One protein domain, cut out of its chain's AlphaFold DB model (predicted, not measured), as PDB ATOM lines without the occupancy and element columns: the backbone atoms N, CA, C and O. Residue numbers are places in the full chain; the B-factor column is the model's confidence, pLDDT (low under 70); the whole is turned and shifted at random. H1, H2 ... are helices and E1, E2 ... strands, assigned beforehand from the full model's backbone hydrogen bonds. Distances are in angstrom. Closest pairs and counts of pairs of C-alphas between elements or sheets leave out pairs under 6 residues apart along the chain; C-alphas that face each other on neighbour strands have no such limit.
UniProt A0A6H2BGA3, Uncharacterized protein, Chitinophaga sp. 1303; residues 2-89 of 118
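What this domain is: This is residues 2 to 89 of the 118 residues of an uncharacterized protein of Chitinophaga sp. 1303 (UniProt A0A6H2BGA3). A long helix, H1, slants over one face of a small three-stranded sheet, E1 E2 E3, and three shorter helices, H3, H4 and H2, carry on from the beginning of H1 in a loose horseshoe, with E3 near the middle of the whole. The contacts between the helices are few, and a stretch of the link between H2 and H3, residues 71 to 72, runs beside E3 in a short parallel pairing. The printed part has 88 residues, with four named helices and three named strands in the order H1 E1 E2 E3 H2 H3 H4; the sheet is antiparallel, in the order E1 - E2 - E3. The class is mixed, helices and strands, and the whole is compact, with a radius of gyration of the C-alphas of 13.0 A and spans of 35 by 35 by 24 A.

How they stand to each other: Start at the first printed residue with H1, residues 2 to 22. Beyond it look for E1, residues 26 to 29, E2, residues 32 to 35, and E3, residues 45 to 47: they form a meander, each strand the antiparallel neighbour of the one before. E1 and E2 are a hairpin at 162 degrees between directions; check N 27 and O 34, 2.8 A apart and within hydrogen-bond range. E2 and E3 are a hairpin at 152 degrees, where N 47 and O 33 are 3.3 A apart, also within range. H1 is on this sheet at a height over the sheet of 10.1 A, in two layers, a helix on one face of a sheet. It lies over E2 and only just over E1 and E3, with 3 of its C-alphas falling on each of these two. On the local plane its line and that of E2 stand at 54 degrees, and it runs slantwise to the strands. The closest C-alphas of H1 and E2 are those of Gly 20 and Val 35, 6.1 A apart. Go on to H2, residues 54 to 63, which is only just not on the sheet, with 4 pairs of C-alphas within 10 A. After the link come H3, residues 75 to 80, and H4, residues 82 to 87, neither of them on the sheet. H3 and H1 are close but not clearly touching, about perpendicular at 76 degrees; their closest C-alphas, Glu 2 and Ser 76, are 7.0 A apart. H4 and H2 are close but not clearly touching, at a steep tilt of 52 degrees, the same way; their closest C-alphas, Leu 55 and Leu 85, are 6.9 A apart. H1 and H2 are apart. In H1, H2, H3 and H4 every O i to N i+4 pair is within hydrogen-bond range.

Where its parts are: Find C-alpha 2 at (-13.771, 49.295, -39.191); from there H1 runs 30.4 A to C-alpha 22 at (16.257, 47.735, -43.378). E1 covers 9.8 A, E2 10.5 A and E3 6.3 A. H2 measures 14.6 A from C-alpha 54 to C-alpha 63. H3 is 8.6 A long, and H4 runs 8.7 A to C-alpha 87 at (-11.742, 29.967, -55.129).

The domain as a whole: The two C-alphas farthest apart are those of Arg 22 and Ala 83, 35.6 A. The printed part has no cut, and its first and last C-alphas, Glu 2 and Gly 89, are 26.1 A apart. The link from H2 to H3, 11 residues, is long. Look at the B-factor column: the mean pLDDT of the printed part is 77.4, and 16 residues are under 70, namely residues 2 to 7, residue 9 and residues 36 to 44.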
ATOM      1  N   GLU A   2     -14.431  49.598 -37.901       53.03
ATOM      2  CA  GLU A   2     -13.771  49.295 -39.191       53.03
ATOM      3  C   GLU A   2     -12.513  50.155 -39.440       53.03
ATOM      4  O   GLU A   2     -11.523  49.709 -40.014       53.03
ATOM      5  N   GLN A   3     -12.533  51.399 -38.955       58.38
ATOM      6  CA  GLN A   3     -11.421  52.339 -39.072       58.38
ATOM      7  C   GLN A   3     -10.280  52.037 -38.087       58.38
ATOM      8  O   GLN A   3      -9.117  52.224 -38.424       58.38
ATOM      9  N   ASP A   4     -10.591  51.518 -36.897       55.62
ATOM     10  CA  ASP A   4      -9.586  51.147 -35.889       55.62
ATOM     11  C   ASP A   4      -8.826  49.887 -36.320       55.62
ATOM     12  O   ASP A   4      -7.606  49.810 -36.193       55.62
ATOM     13  N   GLU A   5      -9.536  48.924 -36.912       57.53
ATOM     14  CA  GLU A   5      -8.942  47.715 -37.484       57.53
ATOM     15  C   GLU A   5      -7.967  48.040 -38.627       57.53
ATOM     16  O   GLU A   5      -6.843  47.529 -38.651       57.53
ATOM     17  N   LYS A   6      -8.377  48.924 -39.548       62.91
ATOM     18  CA  LYS A   6      -7.524  49.389 -40.650       62.91
ATOM     19  C   LYS A   6      -6.255  50.068 -40.130       62.91
ATOM     20  O   LYS A   6      -5.183  49.797 -40.663       62.91
ATOM     21  N   HIS A   7      -6.344  50.870 -39.067       69.06
ATOM     22  CA  HIS A   7      -5.161  51.482 -38.452       69.06
ATOM     23  C   HIS A   7      -4.232  50.454 -37.797       69.06
ATOM     24  O   HIS A   7      -3.023  50.525 -37.989       69.06
ATOM     25  N   ILE A   8      -4.760  49.479 -37.049       70.19
ATOM     26  CA  ILE A   8      -3.926  48.480 -36.356       70.19
ATOM     27  C   ILE A   8      -3.151  47.616 -37.357       70.19
ATOM     28  O   ILE A   8      -1.945  47.414 -37.202       70.19
ATOM     29  N   ILE A   9      -3.825  47.119 -38.394       66.94
ATOM     30  CA  ILE A   9      -3.180  46.295 -39.423       66.94
ATOM     31  C   ILE A   9      -2.284  47.143 -40.328       66.94
ATOM     32  O   ILE A   9      -1.198  46.690 -40.681       66.94
ATOM     33  N   GLY A  10      -2.676  48.385 -40.628       73.19
ATOM     34  CA  GLY A  10      -1.824  49.350 -41.324       73.19
ATOM     35  C   GLY A  10      -0.499  49.565 -40.594       73.19
ATOM     36  O   GLY A  10       0.558  49.370 -41.186       73.19
ATOM     37  N   ASN A  11      -0.544  49.820 -39.284       74.88
ATOM     38  CA  ASN A  11       0.654  49.956 -38.451       74.88
ATOM     39  C   ASN A  11       1.523  48.687 -38.479       74.88
ATOM     40  O   ASN A  11       2.751  48.762 -38.479       74.88
ATOM     41  N   LEU A  12       0.897  47.507 -38.510       74.12
ATOM     42  CA  LEU A  12       1.612  46.236 -38.589       74.12
ATOM     43  C   LEU A  12       2.304  46.056 -39.951       74.12
ATOM     44  O   LEU A  12       3.451  45.613 -40.002       74.12
ATOM     45  N   PHE A  13       1.642  46.439 -41.045       81.88
ATOM     46  CA  PHE A  13       2.208  46.405 -42.396       81.88
ATOM     47  C   PHE A  13       3.337  47.419 -42.567       81.88
ATOM     48  O   PHE A  13       4.375  47.077 -43.134       81.88
ATOM     49  N   GLU A  14       3.171  48.634 -42.044       80.69
ATOM     50  CA  GLU A  14       4.228  49.648 -42.001       80.69
ATOM     51  C   GLU A  14       5.442  49.140 -41.227       80.69
ATOM     52  O   GLU A  14       6.572  49.245 -41.704       80.69
ATOM     53  N   HIS A  15       5.214  48.513 -40.072       78.75
ATOM     54  CA  HIS A  15       6.282  47.930 -39.276       78.75
ATOM     55  C   HIS A  15       7.032  46.825 -40.038       78.75
ATOM     56  O   HIS A  15       8.263  46.836 -40.090       78.75
ATOM     57  N   TRP A  16       6.321  45.889 -40.672       78.75
ATOM     58  CA  TRP A  16       6.953  44.816 -41.447       78.75
ATOM     59  C   TRP A  16       7.693  45.331 -42.676       78.75
ATOM     60  O   TRP A  16       8.792  44.854 -42.957       78.75
ATOM     61  N   ALA A  17       7.134  46.319 -43.375       81.62
ATOM     62  CA  ALA A  17       7.804  46.963 -44.493       81.62
ATOM     63  C   ALA A  17       9.089  47.665 -44.035       81.62
ATOM     64  O   ALA A  17      10.143  47.428 -44.618       81.62
ATOM     65  N   TYR A  18       9.026  48.449 -42.955       82.12
ATOM     66  CA  TYR A  18      10.177  49.178 -42.424       82.12
ATOM     67  C   TYR A  18      11.320  48.241 -42.030       82.12
ATOM     68  O   TYR A  18      12.463  48.421 -42.455       82.12
ATOM     69  N   VAL A  19      11.029  47.224 -41.215       75.69
ATOM     70  CA  VAL A  19      12.077  46.314 -40.745       75.69
ATOM     71  C   VAL A  19      12.563  45.436 -41.912       75.69
ATOM     72  O   VAL A  19      13.769  45.229 -42.052       75.69
ATOM     73  N   GLY A  20      11.666  44.982 -42.797       78.56
ATOM     74  CA  GLY A  20      12.007  44.202 -43.991       78.56
ATOM     75  C   GLY A  20      12.924  44.949 -44.963       78.56
ATOM     76  O   GLY A  20      13.888  44.367 -45.460       78.56
ATOM     77  N   GLU A  21      12.671  46.238 -45.196       84.75
ATOM     78  CA  GLU A  21      13.517  47.106 -46.023       84.75
ATOM     79  C   GLU A  21      14.912  47.264 -45.405       84.75
ATOM     80  O   GLU A  21      15.920  47.032 -46.071       84.75
ATOM     81  N   ARG A  22      14.982  47.568 -44.102       80.44
ATOM     82  CA  ARG A  22      16.257  47.735 -43.378       80.44
ATOM     83  C   ARG A  22      17.108  46.469 -43.348       80.44
ATOM     84  O   ARG A  22      18.332  46.570 -43.313       80.44
ATOM     85  N   ALA A  23      16.471  45.305 -43.350       75.75
ATOM     86  CA  ALA A  23      17.143  44.013 -43.325       75.75
ATOM     87  C   ALA A  23      17.438  43.439 -44.726       75.75
ATOM     88  O   ALA A  23      18.074  42.391 -44.815       75.75
ATOM     89  N   GLY A  24      16.986  44.084 -45.810       79.38
ATOM     90  CA  GLY A  24      17.135  43.559 -47.176       79.38
ATOM     91  C   GLY A  24      16.285  42.313 -47.458       79.38
ATOM     92  O   GLY A  24      16.665  41.473 -48.268       79.38
ATOM     93  N   LEU A  25      15.154  42.171 -46.763       79.81
ATOM     94  CA  LEU A  25      14.269  40.999 -46.802       79.81
ATOM     95  C   LEU A  25      12.886  41.298 -47.395       79.81
ATOM     96  O   LEU A  25      12.049  40.397 -47.478       79.81
ATOM     97  N   LEU A  26      12.629  42.560 -47.751       85.50
ATOM     98  CA  LEU A  26      11.371  43.005 -48.337       85.50
ATOM     99  C   LEU A  26      11.379  42.798 -49.853       85.50
ATOM    100  O   LEU A  26      12.137  43.439 -50.580       85.50
ATOM    101  N   THR A  27      10.452  41.979 -50.331       85.56
ATOM    102  CA  THR A  27      10.095  41.895 -51.745       85.56
ATOM    103  C   THR A  27       8.896  42.801 -51.999       85.56
ATOM    104  O   THR A  27       7.852  42.647 -51.361       85.56
ATOM    105  N   THR A  28       9.034  43.732 -52.944       85.94
ATOM    106  CA  THR A  28       7.932  44.586 -53.408       85.94
ATOM    107  C   THR A  28       7.562  44.203 -54.834       85.94
ATOM    108  O   THR A  28       8.415  44.213 -55.720       85.94
ATOM    109  N   ALA A  29       6.291  43.879 -55.054       86.69
ATOM    110  CA  ALA A  29       5.713  43.618 -56.365       86.69
ATOM    111  C   ALA A  29       4.611  44.655 -56.662       86.69
ATOM    112  O   ALA A  29       4.127  45.306 -55.736       86.69
ATOM    113  N   PRO A  30       4.160  44.803 -57.923       81.12
ATOM    114  CA  PRO A  30       3.113  45.769 -58.270       81.12
ATOM    115  C   PRO A  30       1.791  45.600 -57.501       81.12
ATOM    116  O   PRO A  30       1.019  46.547 -57.417       81.12
ATOM    117  N   SER A  31       1.519  44.409 -56.956       83.31
ATOM    118  CA  SER A  31       0.248  44.068 -56.304       83.31
ATOM    119  C   SER A  31       0.361  43.594 -54.850       83.31
ATOM    120  O   SER A  31      -0.679  43.332 -54.243       83.31
ATOM    121  N   TYR A  32       1.575  43.453 -54.295       81.38
ATOM    122  CA  TYR A  32       1.783  42.965 -52.925       81.38
ATOM    123  C   TYR A  32       3.170  43.309 -52.360       81.38
ATOM    124  O   TYR A  32       4.112  43.636 -53.091       81.38
ATOM    125  N   LYS A  33       3.307  43.136 -51.041       85.88
ATOM    126  CA  LYS A  33       4.594  43.088 -50.335       85.88
ATOM    127  C   LYS A  33       4.761  41.745 -49.630       85.88
ATOM    128  O   LYS A  33       3.788  41.119 -49.206       85.88
ATOM    129  N   ALA A  34       6.002  41.286 -49.522       81.44
ATOM    130  CA  ALA A  34       6.331  40.046 -48.830       81.44
ATOM    131  C   ALA A  34       7.647  40.179 -48.061       81.44
ATOM    132  O   ALA A  34       8.580  40.833 -48.521       81.44
ATOM    133  N   VAL A  35       7.725  39.523 -46.903       77.00
ATOM    134  CA  VAL A  35       8.953  39.392 -46.109       77.00
ATOM    135  C   VAL A  35       9.183  37.902 -45.853       77.00
ATOM    136  O   VAL A  35       8.282  37.199 -45.390       77.00
ATOM    137  N   MET A  36      10.368  37.396 -46.206       69.75
ATOM    138  CA  MET A  36      10.702  35.971 -46.074       69.75
ATOM    139  C   MET A  36      12.148  35.772 -45.584       69.75
ATOM    140  O   MET A  36      13.026  35.402 -46.362       69.75
ATOM    141  N   PRO A  37      12.422  36.008 -44.290       65.31
ATOM    142  CA  PRO A  37      13.731  35.745 -43.715       65.31
ATOM    143  C   PRO A  37      13.979  34.238 -43.629       65.31
ATOM    144  O   PRO A  37      13.133  33.481 -43.147       65.31
ATOM    145  N   ALA A  38      15.162  33.792 -44.043       61.22
ATOM    146  CA  ALA A  38      15.592  32.420 -43.806       61.22
ATOM    147  C   ALA A  38      15.938  32.226 -42.317       61.22
ATOM    148  O   ALA A  38      16.726  32.987 -41.760       61.22
ATOM    149  N   GLY A  39      15.361  31.204 -41.674       56.66
ATOM    150  CA  GLY A  39      15.733  30.795 -40.312       56.66
ATOM    151  C   GLY A  39      15.336  31.759 -39.183       56.66
ATOM    152  O   GLY A  39      16.001  31.763 -38.152       56.66
ATOM    153  N   SER A  40      14.288  32.572 -39.360       54.97
ATOM    154  CA  SER A  40      13.809  33.537 -38.356       54.97
ATOM    155  C   SER A  40      12.341  33.304 -37.983       54.97
ATOM    156  O   SER A  40      11.541  32.939 -38.841       54.97
ATOM    157  N   ASP A  41      11.985  33.594 -36.724       54.38
ATOM    158  CA  ASP A  41      10.606  33.583 -36.191       54.38
ATOM    159  C   ASP A  41       9.772  34.809 -36.623       54.38
ATOM    160  O   ASP A  41       8.625  35.003 -36.212       54.38
ATOM    161  N   TRP A  42      10.357  35.678 -37.438       59.97
ATOM    162  CA  TRP A  42       9.720  36.867 -37.991       59.97
ATOM    163  C   TRP A  42       8.695  36.456 -39.084       59.97
ATOM    164  O   TRP A  42       8.844  35.392 -39.693       59.97
ATOM    165  N   PRO A  43       7.583  37.191 -39.310       60.47
ATOM    166  CA  PRO A  43       6.411  36.641 -39.969       60.47
ATOM    167  C   PRO A  43       6.700  36.329 -41.432       60.47
ATOM    168  O   PRO A  43       6.979  37.206 -42.245       60.47
ATOM    169  N   ARG A  44       6.559  35.050 -41.764       68.12
ATOM    170  CA  ARG A  44       6.641  34.524 -43.120       68.12
ATOM    171  C   ARG A  44       5.248  34.595 -43.744       68.12
ATOM    172  O   ARG A  44       4.487  33.636 -43.640       68.12
ATOM    173  N   ARG A  45       4.858  35.753 -44.288       77.19
ATOM    174  CA  ARG A  45       3.489  35.982 -44.798       77.19
ATOM    175  C   ARG A  45       3.455  36.905 -46.014       77.19
ATOM    176  O   ARG A  45       4.272  37.816 -46.133       77.19
ATOM    177  N   VAL A  46       2.467  36.688 -46.877       77.94
ATOM    178  CA  VAL A  46       2.054  37.617 -47.940       77.94
ATOM    179  C   VAL A  46       1.009  38.575 -47.363       77.94
ATOM    180  O   VAL A  46       0.106  38.142 -46.639       77.94
ATOM    181  N   PHE A  47       1.119  39.871 -47.647       82.31
ATOM    182  CA  PHE A  47       0.205  40.886 -47.117       82.31
ATOM    183  C   PHE A  47       0.003  42.041 -48.105       82.31
ATOM    184  O   PHE A  47       0.692  42.126 -49.122       82.31
ATOM    185  N   ASP A  48      -0.963  42.909 -47.792       79.69
ATOM    186  CA  ASP A  48      -1.303  44.092 -48.592       79.69
ATOM    187  C   ASP A  48      -1.671  43.760 -50.053       79.69
ATOM    188  O   ASP A  48      -1.203  44.383 -51.005       79.69
ATOM    189  N   VAL A  49      -2.487  42.716 -50.238       81.81
ATOM    190  CA  VAL A  49      -2.953  42.288 -51.564       81.81
ATOM    191  C   VAL A  49      -3.994  43.285 -52.071       81.81
ATOM    192  O   VAL A  49      -5.115  43.335 -51.566       81.81
ATOM    193  N   GLN A  50      -3.614  44.070 -53.078       77.19
ATOM    194  CA  GLN A  50      -4.407  45.207 -53.571       77.19
ATOM    195  C   GLN A  50      -5.607  44.798 -54.442       77.19
ATOM    196  O   GLN A  50      -6.567  45.555 -54.565       77.19
ATOM    197  N   GLN A  51      -5.545  43.626 -55.086       81.31
ATOM    198  CA  GLN A  51      -6.516  43.194 -56.097       81.31
ATOM    199  C   GLN A  51      -6.887  41.710 -55.919       81.31
ATOM    200  O   GLN A  51      -5.978  40.879 -55.819       81.31
ATOM    201  N   PRO A  52      -8.187  41.345 -55.903       79.75
ATOM    202  CA  PRO A  52      -8.635  39.955 -55.759       79.75
ATOM    203  C   PRO A  52      -8.047  39.005 -56.811       79.75
ATOM    204  O   PRO A  52      -7.755  37.846 -56.517       79.75
ATOM    205  N   GLU A  53      -7.832  39.490 -58.032       85.75
ATOM    206  CA  GLU A  53      -7.311  38.723 -59.167       85.75
ATOM    207  C   GLU A  53      -5.876  38.228 -58.919       85.75
ATOM    208  O   GLU A  53      -5.461  37.202 -59.464       85.75
ATOM    209  N   ALA A  54      -5.126  38.907 -58.044       84.44
ATOM    210  CA  ALA A  54      -3.774  38.505 -57.671       84.44
ATOM    211  C   ALA A  54      -3.744  37.199 -56.852       84.44
ATOM    212  O   ALA A  54      -2.712  36.523 -56.824       84.44
ATOM    213  N   LEU A  55      -4.857  36.800 -56.220       86.88
ATOM    214  CA  LEU A  55      -4.915  35.637 -55.324       86.88
ATOM    215  C   LEU A  55      -4.560  34.319 -56.022       86.88
ATOM    216  O   LEU A  55      -3.860  33.492 -55.439       86.88
ATOM    217  N   ALA A  56      -4.986  34.129 -57.274       86.12
ATOM    218  CA  ALA A  56      -4.686  32.913 -58.033       86.12
ATOM    219  C   ALA A  56      -3.186  32.787 -58.353       86.12
ATOM    220  O   ALA A  56      -2.601  31.699 -58.285       86.12
ATOM    221  N   HIS A  57      -2.546  33.914 -58.673       87.19
ATOM    222  CA  HIS A  57      -1.110  33.961 -58.917       87.19
ATOM    223  C   HIS A  57      -0.321  33.721 -57.623       87.19
ATOM    224  O   HIS A  57       0.580  32.882 -57.606       87.19
ATOM    225  N   ILE A  58      -0.726  34.367 -56.524       85.31
ATOM    226  CA  ILE A  58      -0.130  34.170 -55.195       85.31
ATOM    227  C   ILE A  58      -0.221  32.693 -54.788       85.31
ATOM    228  O   ILE A  58       0.791  32.091 -54.441       85.31
ATOM    229  N   ALA A  59      -1.395  32.066 -54.903       86.81
ATOM    230  CA  ALA A  59      -1.581  30.648 -54.579       86.81
ATOM    231  C   ALA A  59      -0.680  29.716 -55.414       86.81
ATOM    232  O   ALA A  59      -0.249  28.661 -54.946       86.81
ATOM    233  N   THR A  60      -0.371  30.093 -56.655       85.56
ATOM    234  CA  THR A  60       0.541  29.333 -57.521       85.56
ATOM    235  C   THR A  60       1.981  29.442 -57.030       85.56
ATOM    236  O   THR A  60       2.603  28.414 -56.775       85.56
ATOM    237  N   GLN A  61       2.459  30.657 -56.752       83.12
ATOM    238  CA  GLN A  61       3.806  30.877 -56.213       83.12
ATOM    239  C   GLN A  61       4.009  30.237 -54.827       83.12
ATOM    240  O   GLN A  61       5.104  29.772 -54.516       83.12
ATOM    241  N   ILE A  62       2.960  30.157 -53.999       84.00
ATOM    242  CA  ILE A  62       2.999  29.429 -52.720       84.00
ATOM    243  C   ILE A  62       3.196  27.925 -52.945       84.00
ATOM    244  O   ILE A  62       4.048  27.316 -52.300       84.00
ATOM    245  N   ARG A  63       2.444  27.315 -53.873       83.38
ATOM    246  CA  ARG A  63       2.572  25.877 -54.192       83.38
ATOM    247  C   ARG A  63       3.939  25.523 -54.772       83.38
ATOM    248  O   ARG A  63       4.431  24.427 -54.536       83.38
ATOM    249  N   GLU A  64       4.553  26.460 -55.487       84.69
ATOM    250  CA  GLU A  64       5.915  26.343 -56.021       84.69
ATOM    251  C   GLU A  64       7.002  26.601 -54.959       84.69
ATOM    252  O   GLU A  64       8.189  26.454 -55.241       84.69
ATOM    253  N   GLY A  65       6.622  26.976 -53.731       78.62
ATOM    254  CA  GLY A  65       7.549  27.261 -52.633       78.62
ATOM    255  C   GLY A  65       8.275  28.606 -52.748       78.62
ATOM    256  O   GLY A  65       9.214  28.858 -51.992       78.62
ATOM    257  N   LEU A  66       7.847  29.470 -53.673       78.31
ATOM    258  CA  LEU A  66       8.431  30.792 -53.919       78.31
ATOM    259  C   LEU A  66       7.925  31.847 -52.928       78.31
ATOM    260  O   LEU A  66       8.628  32.819 -52.651       78.31
ATOM    261  N   LEU A  67       6.718  31.653 -52.391       81.19
ATOM    262  CA  LEU A  67       6.099  32.534 -51.402       81.19
ATOM    263  C   LEU A  67       5.803  31.814 -50.076       81.19
ATOM    264  O   LEU A  67       5.686  30.588 -50.042       81.19
ATOM    265  N   PRO A  68       5.640  32.575 -48.977       74.88
ATOM    266  CA  PRO A  68       5.138  32.049 -47.713       74.88
ATOM    267  C   PRO A  68       3.750  31.408 -47.815       74.88
ATOM    268  O   PRO A  68       2.892  31.900 -48.535       74.88
ATOM    269  N   ASP A  69       3.480  30.392 -47.001       81.56
ATOM    270  CA  ASP A  69       2.252  29.581 -47.015       81.56
ATOM    271  C   ASP A  69       0.998  30.268 -46.440       81.56
ATOM    272  O   ASP A  69      -0.059  29.644 -46.324       81.56
ATOM    273  N   ALA A  70       1.086  31.554 -46.088       78.75
ATOM    274  CA  ALA A  70       0.002  32.304 -45.470       78.75
ATOM    275  C   ALA A  70      -0.155  33.714 -46.056       78.75
ATOM    276  O   ALA A  70       0.813  34.459 -46.210       78.75
ATOM    277  N   VAL A  71      -1.412  34.102 -46.285       81.50
ATOM    278  CA  VAL A  71      -1.845  35.464 -46.633       81.50
ATOM    279  C   VAL A  71      -2.490  36.137 -45.417       81.50
ATOM    280  O   VAL A  71      -3.133  35.467 -44.607       81.50
ATOM    281  N   THR A  72      -2.306  37.448 -45.254       81.94
ATOM    282  CA  THR A  72      -2.869  38.222 -44.131       81.94
ATOM    283  C   THR A  72      -3.680  39.412 -44.628       81.94
ATOM    284  O   THR A  72      -3.216  40.181 -45.464       81.94
ATOM    285  N   PHE A  73      -4.869  39.573 -44.050       76.50
ATOM    286  CA  PHE A  73      -5.827  40.638 -44.330       76.50
ATOM    287  C   PHE A  73      -6.371  41.206 -43.015       76.50
ATOM    288  O   PHE A  73      -6.291  40.541 -41.978       76.50
ATOM    289  N   THR A  74      -6.969  42.399 -43.057       75.50
ATOM    290  CA  THR A  74      -7.928  42.804 -42.013       75.50
ATOM    291  C   THR A  74      -9.144  41.871 -42.059       75.50
ATOM    292  O   THR A  74      -9.415  41.276 -43.107       75.50
ATOM    293  N   ALA A  75      -9.907  41.743 -40.970       73.69
ATOM    294  CA  ALA A  75     -11.112  40.911 -40.975       73.69
ATOM    295  C   ALA A  75     -12.144  41.442 -41.978       73.69
ATOM    296  O   ALA A  75     -12.674  40.663 -42.763       73.69
ATOM    297  N   SER A  76     -12.334  42.763 -42.028       75.44
ATOM    298  CA  SER A  76     -13.183  43.434 -43.027       75.44
ATOM    299  C   SER A  76     -12.818  43.084 -44.479       75.44
ATOM    300  O   SER A  76     -13.695  42.777 -45.285       75.44
ATOM    301  N   VAL A  77     -11.527  43.079 -44.829       77.56
ATOM    302  CA  VAL A  77     -11.080  42.721 -46.185       77.56
ATOM    303  C   VAL A  77     -11.180  41.212 -46.419       77.56
ATOM    304  O   VAL A  77     -11.586  40.793 -47.499       77.56
ATOM    305  N   ALA A  78     -10.866  40.381 -45.421       81.56
ATOM    306  CA  ALA A  78     -11.022  38.930 -45.526       81.56
ATOM    307  C   ALA A  78     -12.484  38.523 -45.769       81.56
ATOM    308  O   ALA A  78     -12.741  37.618 -46.561       81.56
ATOM    309  N   GLU A  79     -13.433  39.204 -45.123       81.19
ATOM    310  CA  GLU A  79     -14.869  38.999 -45.325       81.19
ATOM    311  C   GLU A  79     -15.296  39.421 -46.736       81.19
ATOM    312  O   GLU A  79     -15.920  38.635 -47.453       81.19
ATOM    313  N   ALA A  80     -14.871  40.608 -47.186       82.06
ATOM    314  CA  ALA A  80     -15.150  41.089 -48.540       82.06
ATOM    315  C   ALA A  80     -14.564  40.176 -49.637       82.06
ATOM    316  O   ALA A  80     -15.135  40.052 -50.721       82.06
ATOM    317  N   LEU A  81     -13.436  39.513 -49.357       82.50
ATOM    318  CA  LEU A  81     -12.732  38.628 -50.287       82.50
ATOM    319  C   LEU A  81     -13.001  37.136 -50.050       82.50
ATOM    320  O   LEU A  81     -12.318  36.302 -50.648       82.50
ATOM    321  N   ALA A  82     -13.989  36.767 -49.232       82.44
ATOM    322  CA  ALA A  82     -14.210  35.377 -48.830       82.44
ATOM    323  C   ALA A  82     -14.366  34.415 -50.026       82.44
ATOM    324  O   ALA A  82     -13.727  33.362 -50.069       82.44
ATOM    325  N   ALA A  83     -15.173  34.788 -51.026       84.56
ATOM    326  CA  ALA A  83     -15.385  33.969 -52.220       84.56
ATOM    327  C   ALA A  83     -14.121  33.856 -53.107       84.56
ATOM    328  O   ALA A  83     -13.731  32.728 -53.419       84.56
ATOM    329  N   PRO A  84     -13.427  34.956 -53.469       84.69
ATOM    330  CA  PRO A  84     -12.132  34.887 -54.153       84.69
ATOM    331  C   PRO A  84     -11.065  34.064 -53.414       84.69
ATOM    332  O   PRO A  84     -10.346  33.285 -54.041       84.69
ATOM    333  N   LEU A  85     -10.974  34.194 -52.086       83.25
ATOM    334  CA  LEU A  85     -10.022  33.447 -51.259       83.25
ATOM    335  C   LEU A  85     -10.298  31.942 -51.308       83.25
ATOM    336  O   LEU A  85      -9.374  31.158 -51.532       83.25
ATOM    337  N   ALA A  86     -11.565  31.547 -51.170       83.38
ATOM    338  CA  ALA A  86     -11.974  30.151 -51.281       83.38
ATOM    339  C   ALA A  86     -11.712  29.589 -52.688       83.38
ATOM    340  O   ALA A  86     -11.193  28.480 -52.816       83.38
ATOM    341  N   ALA A  87     -12.001  30.362 -53.741       82.38
ATOM    342  CA  ALA A  87     -11.742  29.967 -55.129       82.38
ATOM    343  C   ALA A  87     -10.244  29.760 -55.420       82.38
ATOM    344  O   ALA A  87      -9.880  28.872 -56.190       82.38
ATOM    345  N   ALA A  88      -9.371  30.536 -54.771       83.19
ATOM    346  CA  ALA A  88      -7.919  30.375 -54.845       83.19
ATOM    347  C   ALA A  88      -7.367  29.260 -53.927       83.19
ATOM    348  O   ALA A  88      -6.170  28.978 -53.961       83.19
ATOM    349  N   GLY A  89      -8.221  28.603 -53.133       83.62
ATOM    350  CA  GLY A  89      -7.852  27.487 -52.258       83.62
ATOM    351  C   GLY A  89      -7.350  27.889 -50.869       83.62
ATOM    352  O   GLY A  89      -6.848  27.035 -50.137       83.62
TER     353      GLY A  89